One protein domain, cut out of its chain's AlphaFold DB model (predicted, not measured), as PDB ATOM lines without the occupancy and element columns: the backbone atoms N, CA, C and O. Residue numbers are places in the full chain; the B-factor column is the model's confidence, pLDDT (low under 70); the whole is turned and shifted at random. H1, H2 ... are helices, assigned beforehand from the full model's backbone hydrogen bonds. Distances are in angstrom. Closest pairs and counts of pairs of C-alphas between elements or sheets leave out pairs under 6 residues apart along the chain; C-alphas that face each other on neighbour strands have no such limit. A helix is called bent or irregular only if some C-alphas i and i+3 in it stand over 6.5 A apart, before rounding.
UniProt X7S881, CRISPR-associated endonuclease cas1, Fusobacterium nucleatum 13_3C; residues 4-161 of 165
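Overview. This is residues 4 to 161 of the 165 residues of the protein "CRISPR-associated endonuclease cas1" of Fusobacterium nucleatum 13_3C (UniProt X7S881). Three long helices, H2, H3 and H4, lie side by side in an up-and-down bundle, each running against the one before it. H6, kinked, packs along residues 26 to 37 of H2, and H5 crosses H6 on its side away from H2, while the short H1 makes a corner at the beginning of H2. The printed part has 158 residues, with six named helices in the order H1 to H6 and no named strand, and its class is all helix. It is compact, with a radius of gyration of the C-alphas of 16.5 A, yet elongated in outline, spanning 51 by 33 by 23 A.

Arrangement. H1, residues 4 to 13, and H2, residues 16 to 45, only just touch, with 3 pairs of C-alphas within 8 A, and touch only at the corner by their tight link; the closest C-alphas are those of Ser 13 and Cys 19, 6.2 A apart. Their lines are about perpendicular, at 83 degrees. H2 and H3, residues 48 to 66, form a helical hairpin, at a shallow tilt of 14 degrees, opposite ways; the closest C-alphas are those of Arg 35 and Ser 54, 5.1 A apart. H3 and H4, residues 70 to 89, form a second helical hairpin, at 11 degrees, with the closest C-alphas, those of Ala 50 and Gly 87, 4.3 A apart. H4 also touches H2, the same way at a shallow tilt of 10 degrees, the closest C-alphas being those of Leu 20 and Ile 70, 6.0 A apart. H5, residues 109 to 125, is apart from H2, H3 and H4. It touches H6, residues 146 to 161, at a steep tilt of 50 degrees, opposite ways; the closest C-alphas are those of Ile 122 and Cys 148, 5.5 A apart. H6 touches residues 26 to 37 of H2, the hub, with the C-alphas of Lys 30 and Glu 154 closest, at 5.3 A. In H1, H4 and H5 every O i to N i+4 pair is within hydrogen-bond range; the counts are 25 of 26 in H2, 11 of 15 in H3 and 7 of 12 in H6.

Along the chain. H1 begins at C-alpha 4, (20.795, 18.013, -0.164). H2 is 42.4 A long, from C-alpha 16 at (24.997, 5.322, -15.720); H3 is 29.0 A, H4 28.2 A and H5 24.8 A long. H6 is irregular, C-alphas 154 and 157 being 7.3 A apart, with a kink of 73 degrees near residue 155; it ends at C-alpha 161, (-4.950, -0.745, -15.951).

Size, cuts and confidence. The two C-alphas farthest apart, those of Lys 4 and Asp 94, are 52.5 A apart. The printed part has no cut. The long links are residues 90 to 108 and 126 to 145. The mean pLDDT of the printed part is 91.1, and residues 127 and 140 are under 70.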
ATOM      1  N   LYS A   4      19.729  19.022  -0.255       90.62
ATOM      2  CA  LYS A   4      20.795  18.013  -0.164       90.62
ATOM      3  C   LYS A   4      20.395  16.743  -0.910       90.62
ATOM      4  O   LYS A   4      21.208  16.211  -1.664       90.62
ATOM      5  N   ARG A   5      19.143  16.299  -0.754       89.81
ATOM      6  CA  ARG A   5      18.601  15.150  -1.499       89.81
ATOM      7  C   ARG A   5      18.550  15.405  -3.000       89.81
ATOM      8  O   ARG A   5      18.971  14.538  -3.752       89.81
ATOM      9  N   GLN A   6      18.113  16.584  -3.433       90.12
ATOM     10  CA  GLN A   6      18.044  16.910  -4.865       90.12
ATOM     11  C   GLN A   6      19.429  16.986  -5.524       90.12
ATOM     12  O   GLN A   6      19.605  16.497  -6.635       90.12
ATOM     13  N   LYS A   7      20.444  17.520  -4.830       92.25
ATOM     14  CA  LYS A   7      21.834  17.482  -5.318       92.25
ATOM     15  C   LYS A   7      22.360  16.053  -5.449       92.25
ATOM     16  O   LYS A   7      23.061  15.745  -6.407       92.25
ATOM     17  N   LEU A   8      22.034  15.187  -4.488       93.75
ATOM     18  CA  LEU A   8      22.408  13.775  -4.555       93.75
ATOM     19  C   LEU A   8      21.680  13.050  -5.692       93.75
ATOM     20  O   LEU A   8      22.303  12.247  -6.374       93.75
ATOM     21  N   GLN A   9      20.395  13.346  -5.897       92.94
ATOM     22  CA  GLN A   9      19.599  12.814  -7.000       92.94
ATOM     23  C   GLN A   9      20.238  13.156  -8.345       92.94
ATOM     24  O   GLN A   9      20.504  12.236  -9.104       92.94
ATOM     25  N   LEU A  10      20.562  14.431  -8.587       92.69
ATOM     26  CA  LEU A  10      21.237  14.864  -9.817       92.69
ATOM     27  C   LEU A  10      22.577  14.143 -10.016       92.69
ATOM     28  O   LEU A  10      22.847  13.578 -11.065       92.69
ATOM     29  N   LYS A  11      23.405  14.078  -8.969       95.06
ATOM     30  CA  LYS A  11      24.677  13.347  -9.047       95.06
ATOM     31  C   LYS A  11      24.474  11.866  -9.396       95.06
ATOM     32  O   LYS A  11      25.346  11.254  -9.998       95.06
ATOM     33  N   LYS A  12      23.369  11.268  -8.946       95.25
ATOM     34  CA  LYS A  12      23.044   9.864  -9.201       95.25
ATOM     35  C   LYS A  12      22.346   9.629 -10.534       95.25
ATOM     36  O   LYS A  12      22.487   8.531 -11.047       95.25
ATOM     37  N   SER A  13      21.652  10.616 -11.097       93.69
ATOM     38  CA  SER A  13      21.104  10.522 -12.455       93.69
ATOM     39  C   SER A  13      22.205  10.556 -13.522       93.69
ATOM     40  O   SER A  13      22.035   9.985 -14.589       93.69
ATOM     41  N   GLU A  14      23.360  11.153 -13.214       93.44
ATOM     42  CA  GLU A  14      24.559  11.143 -14.071       93.44
ATOM     43  C   GLU A  14      25.407   9.852 -13.941       93.44
ATOM     44  O   GLU A  14      26.397   9.674 -14.651       93.44
ATOM     45  N   ASP A  15      25.056   8.946 -13.021       96.06
ATOM     46  CA  ASP A  15      25.754   7.678 -12.771       96.06
ATOM     47  C   ASP A  15      25.074   6.558 -13.576       96.06
ATOM     48  O   ASP A  15      24.087   5.968 -13.135       96.06
ATOM     49  N   ASN A  16      25.596   6.277 -14.775       94.88
ATOM     50  CA  ASN A  16      24.997   5.322 -15.720       94.88
ATOM     51  C   ASN A  16      24.777   3.925 -15.120       94.88
ATOM     52  O   ASN A  16      23.738   3.312 -15.368       94.88
ATOM     53  N   ASP A  17      25.718   3.429 -14.312       96.38
ATOM     54  CA  ASP A  17      25.605   2.111 -13.681       96.38
ATOM     55  C   ASP A  17      24.471   2.097 -12.651       96.38
ATOM     56  O   ASP A  17      23.681   1.150 -12.585       96.38
ATOM     57  N   PHE A  18      24.355   3.171 -11.864       96.50
ATOM     58  CA  PHE A  18      23.256   3.341 -10.921       96.50
ATOM     59  C   PHE A  18      21.903   3.449 -11.633       96.50
ATOM     60  O   PHE A  18      20.958   2.750 -11.255       96.50
ATOM     61  N   CYS A  19      21.814   4.282 -12.672       96.25
ATOM     62  CA  CYS A  19      20.610   4.463 -13.479       96.25
ATOM     63  C   CYS A  19      20.166   3.150 -14.122       96.25
ATOM     64  O   CYS A  19      18.998   2.773 -14.006       96.25
ATOM     65  N   LEU A  20      21.093   2.395 -14.716       96.88
ATOM     66  CA  LEU A  20      20.798   1.094 -15.306       96.88
ATOM     67  C   LEU A  20      20.313   0.093 -14.252       96.88
ATOM     68  O   LEU A  20      19.302  -0.582 -14.458       96.88
ATOM     69  N   ALA A  21      20.999   0.002 -13.110       97.50
ATOM     70  CA  ALA A  21      20.619  -0.908 -12.033       97.50
ATOM     71  C   ALA A  21      19.213  -0.603 -11.489       97.50
ATOM     72  O   ALA A  21      18.415  -1.524 -11.298       97.50
ATOM     73  N   LEU A  22      18.888   0.676 -11.285       96.00
ATOM     74  CA  LEU A  22      17.570   1.108 -10.823       96.00
ATOM     75  C   LEU A  22      16.487   0.886 -11.891       96.00
ATOM     76  O   LEU A  22      15.425   0.342 -11.591       96.00
ATOM     77  N   SER A  23      16.782   1.198 -13.151       96.19
ATOM     78  CA  SER A  23      15.875   0.970 -14.283       96.19
ATOM     79  C   SER A  23      15.516  -0.506 -14.442       96.19
ATOM     80  O   SER A  23      14.347  -0.850 -14.629       96.19
ATOM     81  N   LYS A  24      16.486  -1.417 -14.273       97.25
ATOM     82  CA  LYS A  24      16.223  -2.865 -14.259       97.25
ATOM     83  C   LYS A  24      15.217  -3.261 -13.178       97.25
ATOM     84  O   LYS A  24      14.425  -4.174 -13.408       97.25
ATOM     85  N   ILE A  25      15.228  -2.607 -12.014       96.56
ATOM     86  CA  ILE A  25      14.247  -2.863 -10.948       96.56
ATOM     87  C   ILE A  25      12.852  -2.450 -11.421       96.56
ATOM     88  O   ILE A  25      11.954  -3.293 -11.412       96.56
ATOM     89  N   PHE A  26      12.689  -1.222 -11.925       94.94
ATOM     90  CA  PHE A  26      11.400  -0.728 -12.423       94.94
ATOM     91  C   PHE A  26      10.823  -1.625 -13.524       94.94
ATOM     92  O   PHE A  26       9.668  -2.050 -13.444       94.94
ATOM     93  N   VAL A  27      11.639  -1.996 -14.515       96.00
ATOM     94  CA  VAL A  27      11.198  -2.850 -15.629       96.00
ATOM     95  C   VAL A  27      10.825  -4.254 -15.144       96.00
ATOM     96  O   VAL A  27       9.789  -4.785 -15.546       96.00
ATOM     97  N   LYS A  28      11.594  -4.859 -14.228       97.06
ATOM     98  CA  LYS A  28      11.233  -6.159 -13.632       97.06
ATOM     99  C   LYS A  28       9.922  -6.088 -12.854       97.06
ATOM    100  O   LYS A  28       9.112  -7.013 -12.958       97.06
ATOM    101  N   THR A  29       9.710  -5.030 -12.072       96.00
ATOM    102  CA  THR A  29       8.455  -4.809 -11.343       96.00
ATOM    103  C   THR A  29       7.289  -4.691 -12.322       96.00
ATOM    104  O   THR A  29       6.293  -5.402 -12.183       96.00
ATOM    105  N   LYS A  30       7.448  -3.890 -13.378       95.38
ATOM    106  CA  LYS A  30       6.449  -3.726 -14.437       95.38
ATOM    107  C   LYS A  30       6.092  -5.046 -15.124       95.38
ATOM    108  O   LYS A  30       4.908  -5.364 -15.228       95.38
ATOM    109  N   ILE A  31       7.091  -5.843 -15.519       96.88
ATOM    110  CA  ILE A  31       6.897  -7.176 -16.114       96.88
ATOM    111  C   ILE A  31       6.041  -8.055 -15.199       96.88
ATOM    112  O   ILE A  31       5.069  -8.666 -15.648       96.88
ATOM    113  N   LYS A  32       6.385  -8.115 -13.906       96.62
ATOM    114  CA  LYS A  32       5.648  -8.921 -12.924       96.62
ATOM    115  C   LYS A  32       4.204  -8.445 -12.788       96.62
ATOM    116  O   LYS A  32       3.299  -9.274 -12.826       96.62
ATOM    117  N   ASN A  33       3.983  -7.137 -12.679       96.38
ATOM    118  CA  ASN A  33       2.650  -6.568 -12.495       96.38
ATOM    119  C   ASN A  33       1.756  -6.806 -13.719       96.38
ATOM    120  O   ASN A  33       0.654  -7.333 -13.569       96.38
ATOM    121  N   GLN A  34       2.249  -6.512 -14.925       96.12
ATOM    122  CA  GLN A  34       1.524  -6.745 -16.183       96.12
ATOM    123  C   GLN A  34       1.195  -8.221 -16.393       96.12
ATOM    124  O   GLN A  34       0.053  -8.572 -16.692       96.12
ATOM    125  N   ARG A  35       2.166  -9.110 -16.164       96.00
ATOM    126  CA  ARG A  35       1.945 -10.557 -16.241       96.00
ATOM    127  C   ARG A  35       0.885 -11.025 -15.244       96.00
ATOM    128  O   ARG A  35       0.038 -11.842 -15.602       96.00
ATOM    129  N   ASN A  36       0.959 -10.555 -14.001       95.50
ATOM    130  CA  ASN A  36       0.037 -10.960 -12.945       95.50
ATOM    131  C   ASN A  36      -1.392 -10.511 -13.241       95.50
ATOM    132  O   ASN A  36      -2.308 -11.297 -13.017       95.50
ATOM    133  N   LEU A  37      -1.579  -9.304 -13.786       95.50
ATOM    134  CA  LEU A  37      -2.897  -8.852 -14.220       95.50
ATOM    135  C   LEU A  37      -3.454  -9.765 -15.318       95.50
ATOM    136  O   LEU A  37      -4.539 -10.312 -15.148       95.50
ATOM    137  N   LEU A  38      -2.678 -10.028 -16.380       95.94
ATOM    138  CA  LEU A  38      -3.112 -10.943 -17.442       95.94
ATOM    139  C   LEU A  38      -3.455 -12.334 -16.907       95.94
ATOM    140  O   LEU A  38      -4.446 -12.928 -17.311       95.94
ATOM    141  N   PHE A  39      -2.637 -12.866 -15.998       94.56
ATOM    142  CA  PHE A  39      -2.880 -14.176 -15.408       94.56
ATOM    143  C   PHE A  39      -4.173 -14.199 -14.585       94.56
ATOM    144  O   PHE A  39      -4.948 -15.141 -14.715       94.56
ATOM    145  N   ARG A  40      -4.408 -13.165 -13.767       94.19
ATOM    146  CA  ARG A  40      -5.596 -13.036 -12.916       94.19
ATOM    147  C   ARG A  40      -6.877 -12.987 -13.746       94.19
ATOM    148  O   ARG A  40      -7.779 -13.774 -13.482       94.19
ATOM    149  N   GLU A  41      -6.935 -12.120 -14.754       93.75
ATOM    150  CA  GLU A  41      -8.128 -11.990 -15.603       93.75
ATOM    151  C   GLU A  41      -8.383 -13.261 -16.424       93.75
ATOM    152  O   GLU A  41      -9.526 -13.692 -16.612       93.75
ATOM    153  N   ASN A  42      -7.313 -13.952 -16.831       95.56
ATOM    154  CA  ASN A  42      -7.454 -15.166 -17.622       95.56
ATOM    155  C   ASN A  42      -7.988 -16.381 -16.849       95.56
ATOM    156  O   ASN A  42      -8.376 -17.367 -17.478       95.56
ATOM    157  N   VAL A  43      -8.035 -16.335 -15.511       93.75
ATOM    158  CA  VAL A  43      -8.682 -17.386 -14.701       93.75
ATOM    159  C   VAL A  43     -10.152 -17.537 -15.100       93.75
ATOM    160  O   VAL A  43     -10.651 -18.659 -15.217       93.75
ATOM    161  N   SER A  44     -10.821 -16.410 -15.346       91.44
ATOM    162  CA  SER A  44     -12.225 -16.364 -15.752       91.44
ATOM    163  C   SER A  44     -12.381 -16.459 -17.268       91.44
ATOM    164  O   SER A  44     -13.198 -17.249 -17.739       91.44
ATOM    165  N   ALA A  45     -11.588 -15.694 -18.029       92.88
ATOM    166  CA  ALA A  45     -11.737 -15.590 -19.484       92.88
ATOM    167  C   ALA A  45     -11.323 -16.865 -20.243       92.88
ATOM    168  O   ALA A  45     -11.943 -17.209 -21.244       92.88
ATOM    169  N   LYS A  46     -10.316 -17.604 -19.747       94.69
ATOM    170  CA  LYS A  46      -9.783 -18.838 -20.365       94.69
ATOM    171  C   LYS A  46      -9.304 -18.661 -21.814       94.69
ATOM    172  O   LYS A  46      -9.342 -19.595 -22.614       94.69
ATOM    173  N   GLU A  47      -8.767 -17.490 -22.127       95.94
ATOM    174  CA  GLU A  47      -8.199 -17.144 -23.424       95.94
ATOM    175  C   GLU A  47      -6.785 -17.715 -23.589       95.94
ATOM    176  O   GLU A  47      -5.844 -17.400 -22.845       95.94
ATOM    177  N   LEU A  48      -6.598 -18.564 -24.603       95.75
ATOM    178  CA  LEU A  48      -5.296 -19.173 -24.889       95.75
ATOM    179  C   LEU A  48      -4.259 -18.113 -25.282       95.75
ATOM    180  O   LEU A  48      -3.108 -18.169 -24.840       95.75
ATOM    181  N   ALA A  49      -4.666 -17.127 -26.084       94.25
ATOM    182  CA  ALA A  49      -3.777 -16.072 -26.554       94.25
ATOM    183  C   ALA A  49      -3.207 -15.251 -25.387       94.25
ATOM    184  O   ALA A  49      -1.993 -15.044 -25.317       94.25
ATOM    185  N   ALA A  50      -4.039 -14.875 -24.411       94.50
ATOM    186  CA  ALA A  50      -3.590 -14.148 -23.227       94.50
ATOM    187  C   ALA A  50      -2.552 -14.938 -22.403       94.50
ATOM    188  O   ALA A  50      -1.548 -14.371 -21.965       94.50
ATOM    189  N   SER A  51      -2.719 -16.262 -22.264       95.69
ATOM    190  CA  SER A  51      -1.718 -17.137 -21.624       95.69
ATOM    191  C   SER A  51      -0.378 -17.149 -22.370       95.69
ATOM    192  O   SER A  51       0.690 -17.109 -21.744       95.69
ATOM    193  N   ILE A  52      -0.413 -17.173 -23.706       96.94
ATOM    194  CA  ILE A  52       0.792 -17.126 -24.545       96.94
ATOM    195  C   ILE A  52       1.527 -15.798 -24.339       96.94
ATOM    196  O   ILE A  52       2.733 -15.802 -24.084       96.94
ATOM    197  N   TYR A  53       0.822 -14.665 -24.400       97.00
ATOM    198  CA  TYR A  53       1.437 -13.349 -24.201       97.00
ATOM    199  C   TYR A  53       1.962 -13.157 -22.775       97.00
ATOM    200  O   TYR A  53       3.084 -12.680 -22.611       97.00
ATOM    201  N   SER A  54       1.236 -13.620 -21.754       96.00
ATOM    202  CA  SER A  54       1.704 -13.633 -20.359       96.00
ATOM    203  C   SER A  54       3.013 -14.421 -20.195       96.00
ATOM    204  O   SER A  54       3.954 -13.969 -19.536       96.00
ATOM    205  N   THR A  55       3.131 -15.571 -20.865       96.31
ATOM    206  CA  THR A  55       4.366 -16.371 -20.869       96.31
ATOM    207  C   THR A  55       5.501 -15.656 -21.601       96.31
ATOM    208  O   THR A  55       6.616 -15.596 -21.089       96.31
ATOM    209  N   ARG A  56       5.228 -15.046 -22.762       97.19
ATOM    210  CA  ARG A  56       6.225 -14.251 -23.500       97.19
ATOM    211  C   ARG A  56       6.746 -13.080 -22.667       97.19
ATOM    212  O   ARG A  56       7.952 -12.873 -22.627       97.19
ATOM    213  N   ILE A  57       5.876 -12.372 -21.951       97.44
ATOM    214  CA  ILE A  57       6.268 -11.293 -21.031       97.44
ATOM    215  C   ILE A  57       7.204 -11.820 -19.938       97.44
ATOM    216  O   ILE A  57       8.230 -11.202 -19.671       97.44
ATOM    217  N   LEU A  58       6.907 -12.986 -19.352       97.00
ATOM    218  CA  LEU A  58       7.766 -13.588 -18.327       97.00
ATOM    219  C   LEU A  58       9.190 -13.851 -18.839       97.00
ATOM    220  O   LEU A  58      10.152 -13.617 -18.109       97.00
ATOM    221  N   THR A  59       9.332 -14.316 -20.085       97.12
ATOM    222  CA  THR A  59      10.654 -14.629 -20.659       97.12
ATOM    223  C   THR A  59      11.572 -13.412 -20.769       97.12
ATOM    224  O   THR A  59      12.788 -13.573 -20.695       97.12
ATOM    225  N   LEU A  60      11.007 -12.200 -20.843       98.00
ATOM    226  CA  LEU A  60      11.772 -10.954 -20.941       98.00
ATOM    227  C   LEU A  60      12.536 -10.614 -19.654       98.00
ATOM    228  O   LEU A  60      13.448  -9.799 -19.706       98.00
ATOM    229  N   LEU A  61      12.237 -11.249 -18.511       97.81
ATOM    230  CA  LEU A  61      13.027 -11.056 -17.284       97.81
ATOM    231  C   LEU A  61      14.511 -11.379 -17.500       97.81
ATOM    232  O   LEU A  61      15.370 -10.625 -17.048       97.81
ATOM    233  N   ASN A  62      14.799 -12.454 -18.240       97.50
ATOM    234  CA  ASN A  62      16.171 -12.848 -18.558       97.50
ATOM    235  C   ASN A  62      16.862 -11.831 -19.476       97.50
ATOM    236  O   ASN A  62      18.073 -11.644 -19.382       97.50
ATOM    237  N   ASP A  63      16.104 -11.184 -20.363       98.06
ATOM    238  CA  ASP A  63      16.630 -10.152 -21.257       98.06
ATOM    239  C   ASP A  63      16.962  -8.883 -20.455       98.06
ATOM    240  O   ASP A  63      18.028  -8.300 -20.641       98.06
ATOM    241  N   VAL A  64      16.122  -8.513 -19.478       98.19
ATOM    242  CA  VAL A  64      16.388  -7.389 -18.557       98.19
ATOM    243  C   VAL A  64      17.650  -7.623 -17.729       98.19
ATOM    244  O   VAL A  64      18.427  -6.693 -17.511       98.19
ATOM    245  N   ASP A  65      17.889  -8.854 -17.266       97.69
ATOM    246  CA  ASP A  65      19.118  -9.191 -16.539       97.69
ATOM    247  C   ASP A  65      20.367  -8.952 -17.390       97.69
ATOM    248  O   ASP A  65      21.352  -8.388 -16.901       97.69
ATOM    249  N   LYS A  66      20.296  -9.315 -18.674       97.94
ATOM    250  CA  LYS A  66      21.400  -9.214 -19.633       97.94
ATOM    251  C   LYS A  66      21.595  -7.822 -20.222       97.94
ATOM    252  O   LYS A  66      22.693  -7.570 -20.705       97.94
ATOM    253  N   ALA A  67      20.591  -6.949 -20.166       98.06
ATOM    254  CA  ALA A  67      20.672  -5.609 -20.741       98.06
ATOM    255  C   ALA A  67      21.872  -4.822 -20.184       98.06
ATOM    256  O   ALA A  67      22.088  -4.798 -18.969       98.06
ATOM    257  N   GLN A  68      22.653  -4.188 -21.052       97.56
ATOM    258  CA  GLN A  68      23.854  -3.426 -20.691       97.56
ATOM    259  C   GLN A  68      23.656  -1.911 -20.802       97.56
ATOM    260  O   GLN A  68      24.556  -1.152 -20.453       97.56
ATOM    261  N   SER A  69      22.485  -1.457 -21.256       96.69
ATOM    262  CA  SER A  69      22.183  -0.035 -21.384       96.69
ATOM    263  C   SER A  69      20.689   0.275 -21.226       96.69
ATOM    264  O   SER A  69      19.839  -0.621 -21.230       96.69
ATOM    265  N   ILE A  70      20.368   1.562 -21.062       95.25
ATOM    266  CA  ILE A  70      18.986   2.058 -20.973       95.25
ATOM    267  C   ILE A  70      18.264   1.879 -22.314       95.25
ATOM    268  O   ILE A  70      17.083   1.538 -22.340       95.25
ATOM    269  N   GLU A  71      18.973   2.031 -23.432       95.25
ATOM    270  CA  GLU A  71      18.442   1.821 -24.780       95.25
ATOM    271  C   GLU A  71      17.985   0.371 -24.972       95.25
ATOM    272  O   GLU A  71      16.875   0.130 -25.449       95.25
ATOM    273  N   GLU A  72      18.787  -0.605 -24.532       97.25
ATOM    274  CA  GLU A  72      18.394  -2.018 -24.560       97.25
ATOM    275  C   GLU A  72      17.164  -2.285 -23.678       97.25
ATOM    276  O   GLU A  72      16.255  -3.015 -24.085       97.25
ATOM    277  N   LEU A  73      17.087  -1.663 -22.493       96.62
ATOM    278  CA  LEU A  73      15.901  -1.758 -21.636       96.62
ATOM    279  C   LEU A  73      14.654  -1.163 -22.292       96.62
ATOM    280  O   LEU A  73      13.585  -1.766 -22.194       96.62
ATOM    281  N   ASN A  74      14.772  -0.030 -22.986       94.75
ATOM    282  CA  ASN A  74      13.657   0.587 -23.702       94.75
ATOM    283  C   ASN A  74      13.093  -0.347 -24.782       94.75
ATOM    284  O   ASN A  74      11.879  -0.552 -24.830       94.75
ATOM    285  N   LEU A  75      13.952  -1.014 -25.559       96.94
ATOM    286  CA  LEU A  75      13.519  -2.010 -26.550       96.94
ATOM    287  C   LEU A  75      12.771  -3.189 -25.901       96.94
ATOM    288  O   LEU A  75      11.762  -3.673 -26.427       96.94
ATOM    289  N   ILE A  76      13.230  -3.647 -24.732       97.44
ATOM    290  CA  ILE A  76      12.547  -4.701 -23.969       97.44
ATOM    291  C   ILE A  76      11.175  -4.214 -23.481       97.44
ATOM    292  O   ILE A  76      10.189  -4.947 -23.595       97.44
ATOM    293  N   VAL A  77      11.089  -2.980 -22.976       95.19
ATOM    294  CA  VAL A  77       9.841  -2.358 -22.510       95.19
ATOM    295  C   VAL A  77       8.836  -2.192 -23.651       95.19
ATOM    296  O   VAL A  77       7.658  -2.494 -23.466       95.19
ATOM    297  N   GLU A  78       9.262  -1.772 -24.840       94.56
ATOM    298  CA  GLU A  78       8.392  -1.669 -26.019       94.56
ATOM    299  C   GLU A  78       7.795  -3.026 -26.409       94.56
ATOM    300  O   GLU A  78       6.575  -3.165 -26.582       94.56
ATOM    301  N   LYS A  79       8.641  -4.059 -26.471       96.75
ATOM    302  CA  LYS A  79       8.222  -5.433 -26.770       96.75
ATOM    303  C   LYS A  79       7.261  -5.978 -25.711       96.75
ATOM    304  O   LYS A  79       6.224  -6.549 -26.053       96.75
ATOM    305  N   MET A  80       7.575  -5.773 -24.433       96.38
ATOM    306  CA  MET A  80       6.721  -6.161 -23.309       96.38
ATOM    307  C   MET A  80       5.366  -5.446 -23.366       96.38
ATOM    308  O   MET A  80       4.341  -6.117 -23.268       96.38
ATOM    309  N   ASN A  81       5.335  -4.126 -23.577       94.88
ATOM    310  CA  ASN A  81       4.089  -3.360 -23.677       94.88
ATOM    311  C   ASN A  81       3.223  -3.863 -24.839       94.88
ATOM    312  O   ASN A  81       2.015  -4.018 -24.679       94.88
ATOM    313  N   THR A  82       3.837  -4.172 -25.984       95.25
ATOM    314  CA  THR A  82       3.133  -4.745 -27.138       95.25
ATOM    315  C   THR A  82       2.465  -6.068 -26.773       95.25
ATOM    316  O   THR A  82       1.265  -6.234 -26.979       95.25
ATOM    317  N   PHE A  83       3.210  -7.002 -26.175       96.75
ATOM    318  CA  PHE A  83       2.645  -8.276 -25.724       96.75
ATOM    319  C   PHE A  83       1.556  -8.094 -24.673       96.75
ATOM    320  O   PHE A  83       0.543  -8.786 -24.722       96.75
ATOM    321  N   TYR A  84       1.756  -7.169 -23.740       96.69
ATOM    322  CA  TYR A  84       0.814  -6.909 -22.669       96.69
ATOM    323  C   TYR A  84      -0.525  -6.405 -23.196       96.69
ATOM    324  O   TYR A  84      -1.551  -7.005 -22.889       96.69
ATOM    325  N   PHE A  85      -0.526  -5.358 -24.023       95.50
ATOM    326  CA  PHE A  85      -1.773  -4.783 -24.522       95.50
ATOM    327  C   PHE A  85      -2.497  -5.702 -25.507       95.50
ATOM    328  O   PHE A  85      -3.722  -5.743 -25.470       95.50
ATOM    329  N   ILE A  86      -1.773  -6.497 -26.304       95.00
ATOM    330  CA  ILE A  86      -2.409  -7.549 -27.113       95.00
ATOM    331  C   ILE A  86      -3.012  -8.632 -26.206       95.00
ATOM    332  O   ILE A  86      -4.121  -9.085 -26.440       95.00
ATOM    333  N   GLY A  87      -2.311  -9.059 -25.153       95.19
ATOM    334  CA  GLY A  87      -2.864 -10.017 -24.191       95.19
ATOM    335  C   GLY A  87      -4.122  -9.488 -23.497       95.19
ATOM    336  O   GLY A  87      -5.092 -10.224 -23.355       95.19
ATOM    337  N   LEU A  88      -4.110  -8.211 -23.110       95.00
ATOM    338  CA  LEU A  88      -5.210  -7.536 -22.426       95.00
ATOM    339  C   LEU A  88      -6.432  -7.363 -23.336       95.00
ATOM    340  O   LEU A  88      -7.560  -7.494 -22.869       95.00
ATOM    341  N   SER A  89      -6.222  -7.106 -24.634       94.00
ATOM    342  CA  SER A  89      -7.317  -6.885 -25.583       94.00
ATOM    343  C   SER A  89      -8.248  -8.085 -25.717       94.00
ATOM    344  O   SER A  89      -9.423  -7.899 -25.986       94.00
ATOM    345  N   TYR A  90      -7.761  -9.309 -25.488       93.50
ATOM    346  CA  TYR A  90      -8.598 -10.514 -25.542       93.50
ATOM    347  C   TYR A  90      -9.679 -10.566 -24.466       93.50
ATOM    348  O   TYR A  90     -10.641 -11.313 -24.607       93.50
ATOM    349  N   PHE A  91      -9.535  -9.793 -23.394       92.88
ATOM    350  CA  PHE A  91     -10.555  -9.728 -22.357       92.88
ATOM    351  C   PHE A  91     -11.520  -8.553 -22.556       92.88
ATOM    352  O   PHE A  91     -12.565  -8.487 -21.914       92.88
ATOM    353  N   LEU A  92     -11.165  -7.618 -23.438       88.06
ATOM    354  CA  LEU A  92     -11.960  -6.445 -23.752       88.06
ATOM    355  C   LEU A  92     -12.850  -6.801 -24.943       88.06
ATOM    356  O   LEU A  92     -12.378  -6.917 -26.068       88.06
ATOM    357  N   GLY A  93     -14.140  -7.013 -24.688       83.31
ATOM    358  CA  GLY A  93     -15.098  -7.326 -25.749       83.31
ATOM    359  C   GLY A  93     -15.200  -6.226 -26.816       83.31
ATOM    360  O   GLY A  93     -14.724  -5.100 -26.637       83.31
ATOM    361  N   ASP A  94     -15.910  -6.533 -27.902       84.38
ATOM    362  CA  ASP A  94     -16.005  -5.694 -29.109       84.38
ATOM    363  C   ASP A  94     -16.448  -4.243 -28.852       84.38
ATOM    364  O   ASP A  94     -16.109  -3.344 -29.619       84.38
ATOM    365  N   VAL A  95     -17.166  -3.991 -27.750       86.00
ATOM    366  CA  VAL A  95     -17.634  -2.657 -27.333       86.00
ATOM    367  C   VAL A  95     -16.482  -1.657 -27.191       86.00
ATOM    368  O   VAL A  95     -16.650  -0.483 -27.521       86.00
ATOM    369  N   PHE A  96     -15.315  -2.101 -26.719       85.56
ATOM    370  CA  PHE A  96     -14.148  -1.230 -26.569       85.56
ATOM    371  C   PHE A  96     -13.313  -1.130 -27.847       85.56
ATOM    372  O   PHE A  96     -12.565  -0.166 -27.993       85.56
ATOM    373  N   ASN A  97     -13.430  -2.103 -28.762       83.38
ATOM    374  CA  ASN A  97     -12.640  -2.216 -29.996       83.38
ATOM    375  C   ASN A  97     -11.132  -1.945 -29.780       83.38
ATOM    376  O   ASN A  97     -10.451  -1.327 -30.605       83.38
ATOM    377  N   PHE A  98     -10.617  -2.354 -28.618       89.62
ATOM    378  CA  PHE A  98      -9.235  -2.120 -28.235       89.62
ATOM    379  C   PHE A  98      -8.350  -3.193 -28.860       89.62
ATOM    380  O   PHE A  98      -8.626  -4.382 -28.746       89.62
ATOM    381  N   THR A  99      -7.264  -2.779 -29.504       82.81
ATOM    382  CA  THR A  99      -6.311  -3.703 -30.143       82.81
ATOM    383  C   THR A  99      -4.899  -3.475 -29.636       82.81
ATOM    384  O   THR A  99      -4.187  -4.418 -29.299       82.81
ATOM    385  N   THR A 100      -4.477  -2.213 -29.564       87.94
ATOM    386  CA  THR A 100      -3.149  -1.820 -29.098       87.94
ATOM    387  C   THR A 100      -3.196  -0.478 -28.371       87.94
ATOM    388  O   THR A 100      -4.151   0.296 -28.489       87.94
ATOM    389  N   ARG A 101      -2.136  -0.177 -27.613       90.94
ATOM    390  CA  ARG A 101      -1.987   1.108 -26.928       90.94
ATOM    391  C   ARG A 101      -1.620   2.215 -27.916       90.94
ATOM    392  O   ARG A 101      -0.528   2.209 -28.475       90.94
ATOM    393  N   VAL A 102      -2.474   3.227 -28.018       86.06
ATOM    394  CA  VAL A 102      -2.254   4.451 -28.800       86.06
ATOM    395  C   VAL A 102      -2.257   5.657 -27.863       86.06
ATOM    396  O   VAL A 102      -3.307   6.086 -27.386       86.06
ATOM    397  N   LYS A 103      -1.067   6.194 -27.557       77.12
ATOM    398  CA  LYS A 103      -0.898   7.288 -26.580       77.12
ATOM    399  C   LYS A 103      -1.497   8.619 -27.055       77.12
ATOM    400  O   LYS A 103      -2.191   9.261 -26.271       77.12
ATOM    401  N   MET A 104      -1.244   9.023 -28.304       71.62
ATOM    402  CA  MET A 104      -1.693  10.308 -28.861       71.62
ATOM    403  C   MET A 104      -2.695  10.114 -29.998       71.62
ATOM    404  O   MET A 104      -2.530   9.236 -30.843       71.62
ATOM    405  N   SER A 105      -3.735  10.952 -29.974       74.06
ATOM    406  CA  SER A 105      -4.968  10.840 -30.767       74.06
ATOM    407  C   SER A 105      -5.657   9.470 -30.646       74.06
ATOM    408  O   SER A 105      -5.925   8.837 -31.675       74.06
ATOM    409  N   PRO A 106      -5.937   8.983 -29.414       74.12
ATOM    410  CA  PRO A 106      -6.662   7.733 -29.230       74.12
ATOM    411  C   PRO A 106      -8.049   7.842 -29.866       74.12
ATOM    412  O   PRO A 106      -8.733   8.854 -29.721       74.12
ATOM    413  N   LYS A 107      -8.444   6.808 -30.607       76.50
ATOM    414  CA  LYS A 107      -9.741   6.766 -31.300       76.50
ATOM    415  C   LYS A 107     -10.770   5.909 -30.567       76.50
ATOM    416  O   LYS A 107     -11.949   5.977 -30.896       76.50
ATOM    417  N   ASP A 108     -10.320   5.126 -29.591       87.69
ATOM    418  CA  ASP A 108     -11.148   4.258 -28.765       87.69
ATOM    419  C   ASP A 108     -11.219   4.738 -27.304       87.69
ATOM    420  O   ASP A 108     -10.366   5.481 -26.795       87.69
ATOM    421  N   SER A 109     -12.293   4.320 -26.634       89.31
ATOM    422  CA  SER A 109     -12.615   4.703 -25.259       89.31
ATOM    423  C   SER A 109     -11.602   4.152 -24.256       89.31
ATOM    424  O   SER A 109     -11.227   4.868 -23.326       89.31
ATOM    425  N   PHE A 110     -11.091   2.937 -24.467       91.75
ATOM    426  CA  PHE A 110     -10.161   2.299 -23.536       91.75
ATOM    427  C   PHE A 110      -8.795   2.999 -23.515       91.75
ATOM    428  O   PHE A 110      -8.288   3.352 -22.451       91.75
ATOM    429  N   ASN A 111      -8.223   3.323 -24.680       92.38
ATOM    430  CA  ASN A 111      -7.010   4.135 -24.764       92.38
ATOM    431  C   ASN A 111      -7.187   5.519 -24.126       92.38
ATOM    432  O   ASN A 111      -6.247   6.032 -23.514       92.38
ATOM    433  N   SER A 112      -8.377   6.111 -24.251       91.12
ATOM    434  CA  SER A 112      -8.701   7.393 -23.621       91.12
ATOM    435  C   SER A 112      -8.722   7.280 -22.091       91.12
ATOM    436  O   SER A 112      -8.112   8.109 -21.415       91.12
ATOM    437  N   MET A 113      -9.327   6.218 -21.544       92.19
ATOM    438  CA  MET A 113      -9.323   5.918 -20.104       92.19
ATOM    439  C   MET A 113      -7.904   5.698 -19.568       92.19
ATOM    440  O   MET A 113      -7.534   6.290 -18.554       92.19
ATOM    441  N   LEU A 114      -7.078   4.917 -20.273       93.06
ATOM    442  CA  LEU A 114      -5.678   4.699 -19.893       93.06
ATOM    443  C   LEU A 114      -4.873   6.005 -19.906       93.06
ATOM    444  O   LEU A 114      -4.151   6.294 -18.954       93.06
ATOM    445  N   SER A 115      -4.987   6.809 -20.970       91.25
ATOM    446  CA  SER A 115      -4.305   8.109 -21.059       91.25
ATOM    447  C   SER A 115      -4.719   9.051 -19.925       91.25
ATOM    448  O   SER A 115      -3.860   9.705 -19.330       91.25
ATOM    449  N   PHE A 116      -6.011   9.089 -19.590       90.56
ATOM    450  CA  PHE A 116      -6.523   9.863 -18.465       90.56
ATOM    451  C   PHE A 116      -5.928   9.372 -17.139       90.56
ATOM    452  O   PHE A 116      -5.289  10.149 -16.431       90.56
ATOM    453  N   GLY A 117      -6.040   8.076 -16.837       92.06
ATOM    454  CA  GLY A 117      -5.540   7.506 -15.585       92.06
ATOM    455  C   GLY A 117      -4.028   7.671 -15.399       92.06
ATOM    456  O   GLY A 117      -3.580   8.040 -14.315       92.06
ATOM    457  N   TYR A 118      -3.228   7.484 -16.454       91.25
ATOM    458  CA  TYR A 118      -1.780   7.717 -16.385       91.25
ATOM    459  C   TYR A 118      -1.443   9.189 -16.131       91.25
ATOM    460  O   TYR A 118      -0.506   9.479 -15.391       91.25
ATOM    461  N   THR A 119      -2.218  10.119 -16.694       89.44
ATOM    462  CA  THR A 119      -2.038  11.552 -16.424       89.44
ATOM    463  C   THR A 119      -2.289  11.863 -14.947       89.44
ATOM    464  O   THR A 119      -1.462  12.520 -14.322       89.44
ATOM    465  N   PHE A 120      -3.372  11.339 -14.361       87.94
ATOM    466  CA  PHE A 120      -3.646  11.488 -12.923       87.94
ATOM    467  C   PHE A 120      -2.532  10.907 -12.053       87.94
ATOM    468  O   PHE A 120      -2.087  11.547 -11.104       87.94
ATOM    469  N   LEU A 121      -2.039   9.721 -12.407       87.12
ATOM    470  CA  LEU A 121      -0.984   9.057 -11.651       87.12
ATOM    471  C   LEU A 121       0.331   9.857 -11.653       87.12
ATOM    472  O   LEU A 121       0.994   9.920 -10.622       87.12
ATOM    473  N   ILE A 122       0.683  10.520 -12.762       85.19
ATOM    474  CA  ILE A 122       1.831  11.442 -12.802       85.19
ATOM    475  C   ILE A 122       1.671  12.562 -11.766       85.19
ATOM    476  O   ILE A 122       2.631  12.852 -11.053       85.19
ATOM    477  N   TYR A 123       0.487  13.177 -11.668       81.19
ATOM    478  CA  TYR A 123       0.241  14.276 -10.728       81.19
ATOM    479  C   TYR A 123       0.350  13.833  -9.263       81.19
ATOM    480  O   TYR A 123       0.957  14.542  -8.463       81.19
ATOM    481  N   GLU A 124      -0.143  12.643  -8.916       79.94
ATOM    482  CA  GLU A 124      -0.091  12.118  -7.538       79.94
ATOM    483  C   GLU A 124       1.328  11.751  -7.069       79.94
ATOM    484  O   GLU A 124       1.628  11.737  -5.873       79.94
ATOM    485  N   VAL A 125       2.234  11.456  -8.004       75.88
ATOM    486  CA  VAL A 125       3.632  11.118  -7.694       75.88
ATOM    487  C   VAL A 125       4.480  12.377  -7.431       75.88
ATOM    488  O   VAL A 125       5.583  12.285  -6.883       75.88
ATOM    489  N   GLN A 126       3.981  13.574  -7.758       70.56
ATOM    490  CA  GLN A 126       4.704  14.823  -7.517       70.56
ATOM    491  C   GLN A 126       4.782  15.151  -6.007       70.56
ATOM    492  O   GLN A 126       3.827  14.979  -5.260       70.56
ATOM    493  N   ASN A 127       5.925  15.689  -5.556       63.03
ATOM    494  CA  ASN A 127       6.144  16.310  -4.229       63.03
ATOM    495  C   ASN A 127       6.431  15.429  -2.994       63.03
ATOM    496  O   ASN A 127       5.848  15.624  -1.928       63.03
ATOM    497  N   LYS A 128       7.478  14.592  -3.040       72.81
ATOM    498  CA  LYS A 128       8.057  13.961  -1.823       72.81
ATOM    499  C   LYS A 128       9.537  14.279  -1.566       72.81
ATOM    500  O   LYS A 128      10.285  13.465  -1.034       72.81
ATOM    501  N   GLY A 129       9.970  15.493  -1.915       79.75
ATOM    502  CA  GLY A 129      11.319  15.997  -1.604       79.75
ATOM    503  C   GLY A 129      12.417  15.642  -2.615       79.75
ATOM    504  O   GLY A 129      13.563  16.028  -2.398       79.75
ATOM    505  N   LEU A 130      12.066  14.974  -3.716       87.81
ATOM    506  CA  LEU A 130      12.894  14.797  -4.914       87.81
ATOM    507  C   LEU A 130      12.458  15.783  -6.008       87.81
ATOM    508  O   LEU A 130      11.354  16.328  -5.941       87.81
ATOM    509  N   ASN A 131      13.327  16.042  -6.983       89.31
ATOM    510  CA  ASN A 131      12.986  16.827  -8.165       89.31
ATOM    511  C   ASN A 131      12.224  15.930  -9.164       89.31
ATOM    512  O   ASN A 131      12.794  14.928  -9.600       89.31
ATOM    513  N   PRO A 132      10.971  16.260  -9.529       89.31
ATOM    514  CA  PRO A 132      10.153  15.430 -10.413       89.31
ATOM    515  C   PRO A 132      10.677  15.343 -11.855       89.31
ATOM    516  O   PRO A 132      10.313  14.415 -12.567       89.31
ATOM    517  N   TYR A 133      11.527  16.278 -12.284       89.44
ATOM    518  CA  TYR A 133      12.051  16.329 -13.651       89.44
ATOM    519  C   TYR A 133      13.363  15.560 -13.835       89.44
ATOM    520  O   TYR A 133      13.766  15.350 -14.965       89.44
ATOM    521  N   ILE A 134      14.009  15.117 -12.750       90.25
ATOM    522  CA  ILE A 134      15.274  14.367 -12.816       90.25
ATOM    523  C   ILE A 134      14.970  12.871 -12.707       90.25
ATOM    524  O   ILE A 134      14.778  12.358 -11.598       90.25
ATOM    525  N   GLY A 135      14.891  12.199 -13.855       90.94
ATOM    526  CA  GLY A 135      14.685  10.754 -13.955       90.94
ATOM    527  C   GLY A 135      15.970   9.941 -13.764       90.94
ATOM    528  O   GLY A 135      17.068  10.477 -13.640       90.94
ATOM    529  N   PHE A 136      15.803   8.624 -13.725       92.62
ATOM    530  CA  PHE A 136      16.869   7.622 -13.764       92.62
ATOM    531  C   PHE A 136      16.707   6.648 -14.940       92.62
ATOM    532  O   PHE A 136      17.680   6.005 -15.325       92.62
ATOM    533  N   PHE A 137      15.489   6.510 -15.478       91.50
ATOM    534  CA  PHE A 137      15.178   5.659 -16.625       91.50
ATOM    535  C   PHE A 137      14.724   6.480 -17.837       91.50
ATOM    536  O   PHE A 137      15.298   6.344 -18.917       91.50
ATOM    537  N   ALA A 138      13.718   7.340 -17.668       83.50
ATOM    538  CA  ALA A 138      13.294   8.285 -18.691       83.50
ATOM    539  C   ALA A 138      14.396   9.323 -18.942       83.50
ATOM    540  O   ALA A 138      14.931   9.913 -18.001       83.50
ATOM    541  N   SER A 139      14.716   9.539 -20.218       73.00
ATOM    542  CA  SER A 139      15.644  10.580 -20.657       73.00
ATOM    543  C   SER A 139      15.101  11.970 -20.342       73.00
ATOM    544  O   SER A 139      13.887  12.156 -20.360       73.00
ATOM    545  N   ASP A 140      16.006  12.929 -20.118       66.62
ATOM    546  CA  ASP A 140      15.719  14.336 -19.808       66.62
ATOM    547  C   ASP A 140      14.982  15.053 -20.962       66.62
ATOM    548  O   ASP A 140      15.541  15.872 -21.692       66.62
ATOM    549  N   GLU A 141      13.706  14.724 -21.153       74.19
ATOM    550  CA  GLU A 141      12.816  15.382 -22.099       74.19
ATOM    551  C   GLU A 141      12.241  16.655 -21.471       74.19
ATOM    552  O   GLU A 141      11.677  16.656 -20.370       74.19
ATOM    553  N   GLU A 142      12.380  17.770 -22.188       74.81
ATOM    554  CA  GLU A 142      11.948  19.076 -21.705       74.81
ATOM    555  C   GLU A 142      10.437  19.094 -21.418       74.81
ATOM    556  O   GLU A 142       9.609  18.690 -22.234       74.81
ATOM    557  N   GLY A 143      10.069  19.569 -20.225       77.12
ATOM    558  CA  GLY A 143       8.674  19.658 -19.790       77.12
ATOM    559  C   GLY A 143       8.059  18.343 -19.300       77.12
ATOM    560  O   GLY A 143       6.922  18.363 -18.823       77.12
ATOM    561  N   ILE A 144       8.792  17.223 -19.335       82.75
ATOM    562  CA  ILE A 144       8.301  15.925 -18.861       82.75
ATOM    563  C   ILE A 144       8.815  15.646 -17.441       82.75
ATOM    564  O   ILE A 144      10.022  15.677 -17.202       82.75
ATOM    565  N   PRO A 145       7.935  15.342 -16.466       88.25
ATOM    566  CA  PRO A 145       8.357  14.956 -15.123       88.25
ATOM    567  C   PRO A 145       8.931  13.525 -15.132       88.25
ATOM    568  O   PRO A 145       8.246  12.563 -14.780       88.25
ATOM    569  N   CYS A 146      10.187  13.385 -15.562       90.50
ATOM    570  CA  CYS A 146      10.858  12.106 -15.816       90.50
ATOM    571  C   CYS A 146      10.875  11.173 -14.598       90.50
ATOM    572  O   CYS A 146      10.538   9.998 -14.726       90.50
ATOM    573  N   LEU A 147      11.127  11.691 -13.389       89.69
ATOM    574  CA  LEU A 147      11.059  10.879 -12.169       89.69
ATOM    575  C   LEU A 147       9.649  10.326 -11.939       89.69
ATOM    576  O   LEU A 147       9.482   9.183 -11.517       89.69
ATOM    577  N   CYS A 148       8.623  11.142 -12.184       89.69
ATOM    578  CA  CYS A 148       7.243  10.696 -12.042       89.69
ATOM    579  C   CYS A 148       6.925   9.605 -13.068       89.69
ATOM    580  O   CYS A 148       6.285   8.622 -12.708       89.69
ATOM    581  N   SER A 149       7.407   9.738 -14.307       88.31
ATOM    582  CA  SER A 149       7.270   8.713 -15.349       88.31
ATOM    583  C   SER A 149       7.914   7.384 -14.952       88.31
ATOM    584  O   SER A 149       7.273   6.342 -15.133       88.31
ATOM    585  N   ASP A 150       9.114   7.429 -14.367       90.69
ATOM    586  CA  ASP A 150       9.862   6.259 -13.892       90.69
ATOM    587  C   ASP A 150       9.127   5.539 -12.767       90.69
ATOM    588  O   ASP A 150       8.815   4.353 -12.863       90.69
ATOM    589  N   LEU A 151       8.787   6.282 -11.710       88.00
ATOM    590  CA  LEU A 151       8.072   5.746 -10.556       88.00
ATOM    591  C   LEU A 151       6.708   5.195 -10.963       88.00
ATOM    592  O   LEU A 151       6.260   4.180 -10.434       88.00
ATOM    593  N   MET A 152       6.056   5.839 -11.930       88.19
ATOM    594  CA  MET A 152       4.769   5.407 -12.439       88.19
ATOM    595  C   MET A 152       4.831   3.989 -13.032       88.19
ATOM    596  O   MET A 152       3.825   3.287 -12.951       88.19
ATOM    597  N   GLU A 153       5.963   3.528 -13.584       86.06
ATOM    598  CA  GLU A 153       6.067   2.202 -14.216       86.06
ATOM    599  C   GLU A 153       5.645   1.046 -13.297       86.06
ATOM    600  O   GLU A 153       5.030   0.085 -13.771       86.06
ATOM    601  N   GLU A 154       5.894   1.155 -11.989       86.25
ATOM    602  CA  GLU A 154       5.486   0.141 -11.009       86.25
ATOM    603  C   GLU A 154       3.972   0.152 -10.742       86.25
ATOM    604  O   GLU A 154       3.376  -0.894 -10.473       86.25
ATOM    605  N   TRP A 155       3.330   1.316 -10.862       88.62
ATOM    606  CA  TRP A 155       1.956   1.545 -10.410       88.62
ATOM    607  C   TRP A 155       0.909   1.545 -11.526       88.62
ATOM    608  O   TRP A 155      -0.253   1.269 -11.226       88.62
ATOM    609  N   ARG A 156       1.278   1.798 -12.799       90.44
ATOM    610  CA  ARG A 156       0.306   1.878 -13.923       90.44
ATOM    611  C   ARG A 156      -0.629   0.685 -13.947       90.44
ATOM    612  O   ARG A 156      -1.840   0.851 -13.993       90.44
ATOM    613  N   THR A 157      -0.069  -0.513 -13.865       93.31
ATOM    614  CA  THR A 157      -0.868  -1.729 -13.976       93.31
ATOM    615  C   THR A 157      -1.722  -1.987 -12.745       93.31
ATOM    616  O   THR A 157      -2.869  -2.401 -12.870       93.31
ATOM    617  N   ILE A 158      -1.181  -1.730 -11.554       91.62
ATOM    618  CA  ILE A 158      -1.886  -2.013 -10.302       91.62
ATOM    619  C   ILE A 158      -3.049  -1.045 -10.092       91.62
ATOM    620  O   ILE A 158      -4.074  -1.472  -9.571       91.62
ATOM    621  N   LEU A 159      -2.893   0.227 -10.466       92.31
ATOM    622  CA  LEU A 159      -3.873   1.274 -10.172       92.31
ATOM    623  C   LEU A 159      -4.743   1.652 -11.368       92.31
ATOM    624  O   LEU A 159      -5.938   1.855 -11.200       92.31
ATOM    625  N   VAL A 160      -4.146   1.805 -12.550       94.56
ATOM    626  CA  VAL A 160      -4.850   2.352 -13.715       94.56
ATOM    627  C   VAL A 160      -5.377   1.234 -14.593       94.56
ATOM    628  O   VAL A 160      -6.574   1.190 -14.844       94.56
ATOM    629  N   ASP A 161      -4.518   0.311 -15.029       94.12
ATOM    630  CA  ASP A 161      -4.950  -0.745 -15.951       94.12
ATOM    631  C   ASP A 161      -6.001  -1.652 -15.296       94.12
ATOM    632  O   ASP A 161      -6.957  -2.042 -15.949       94.12
TER     633      ASP A 161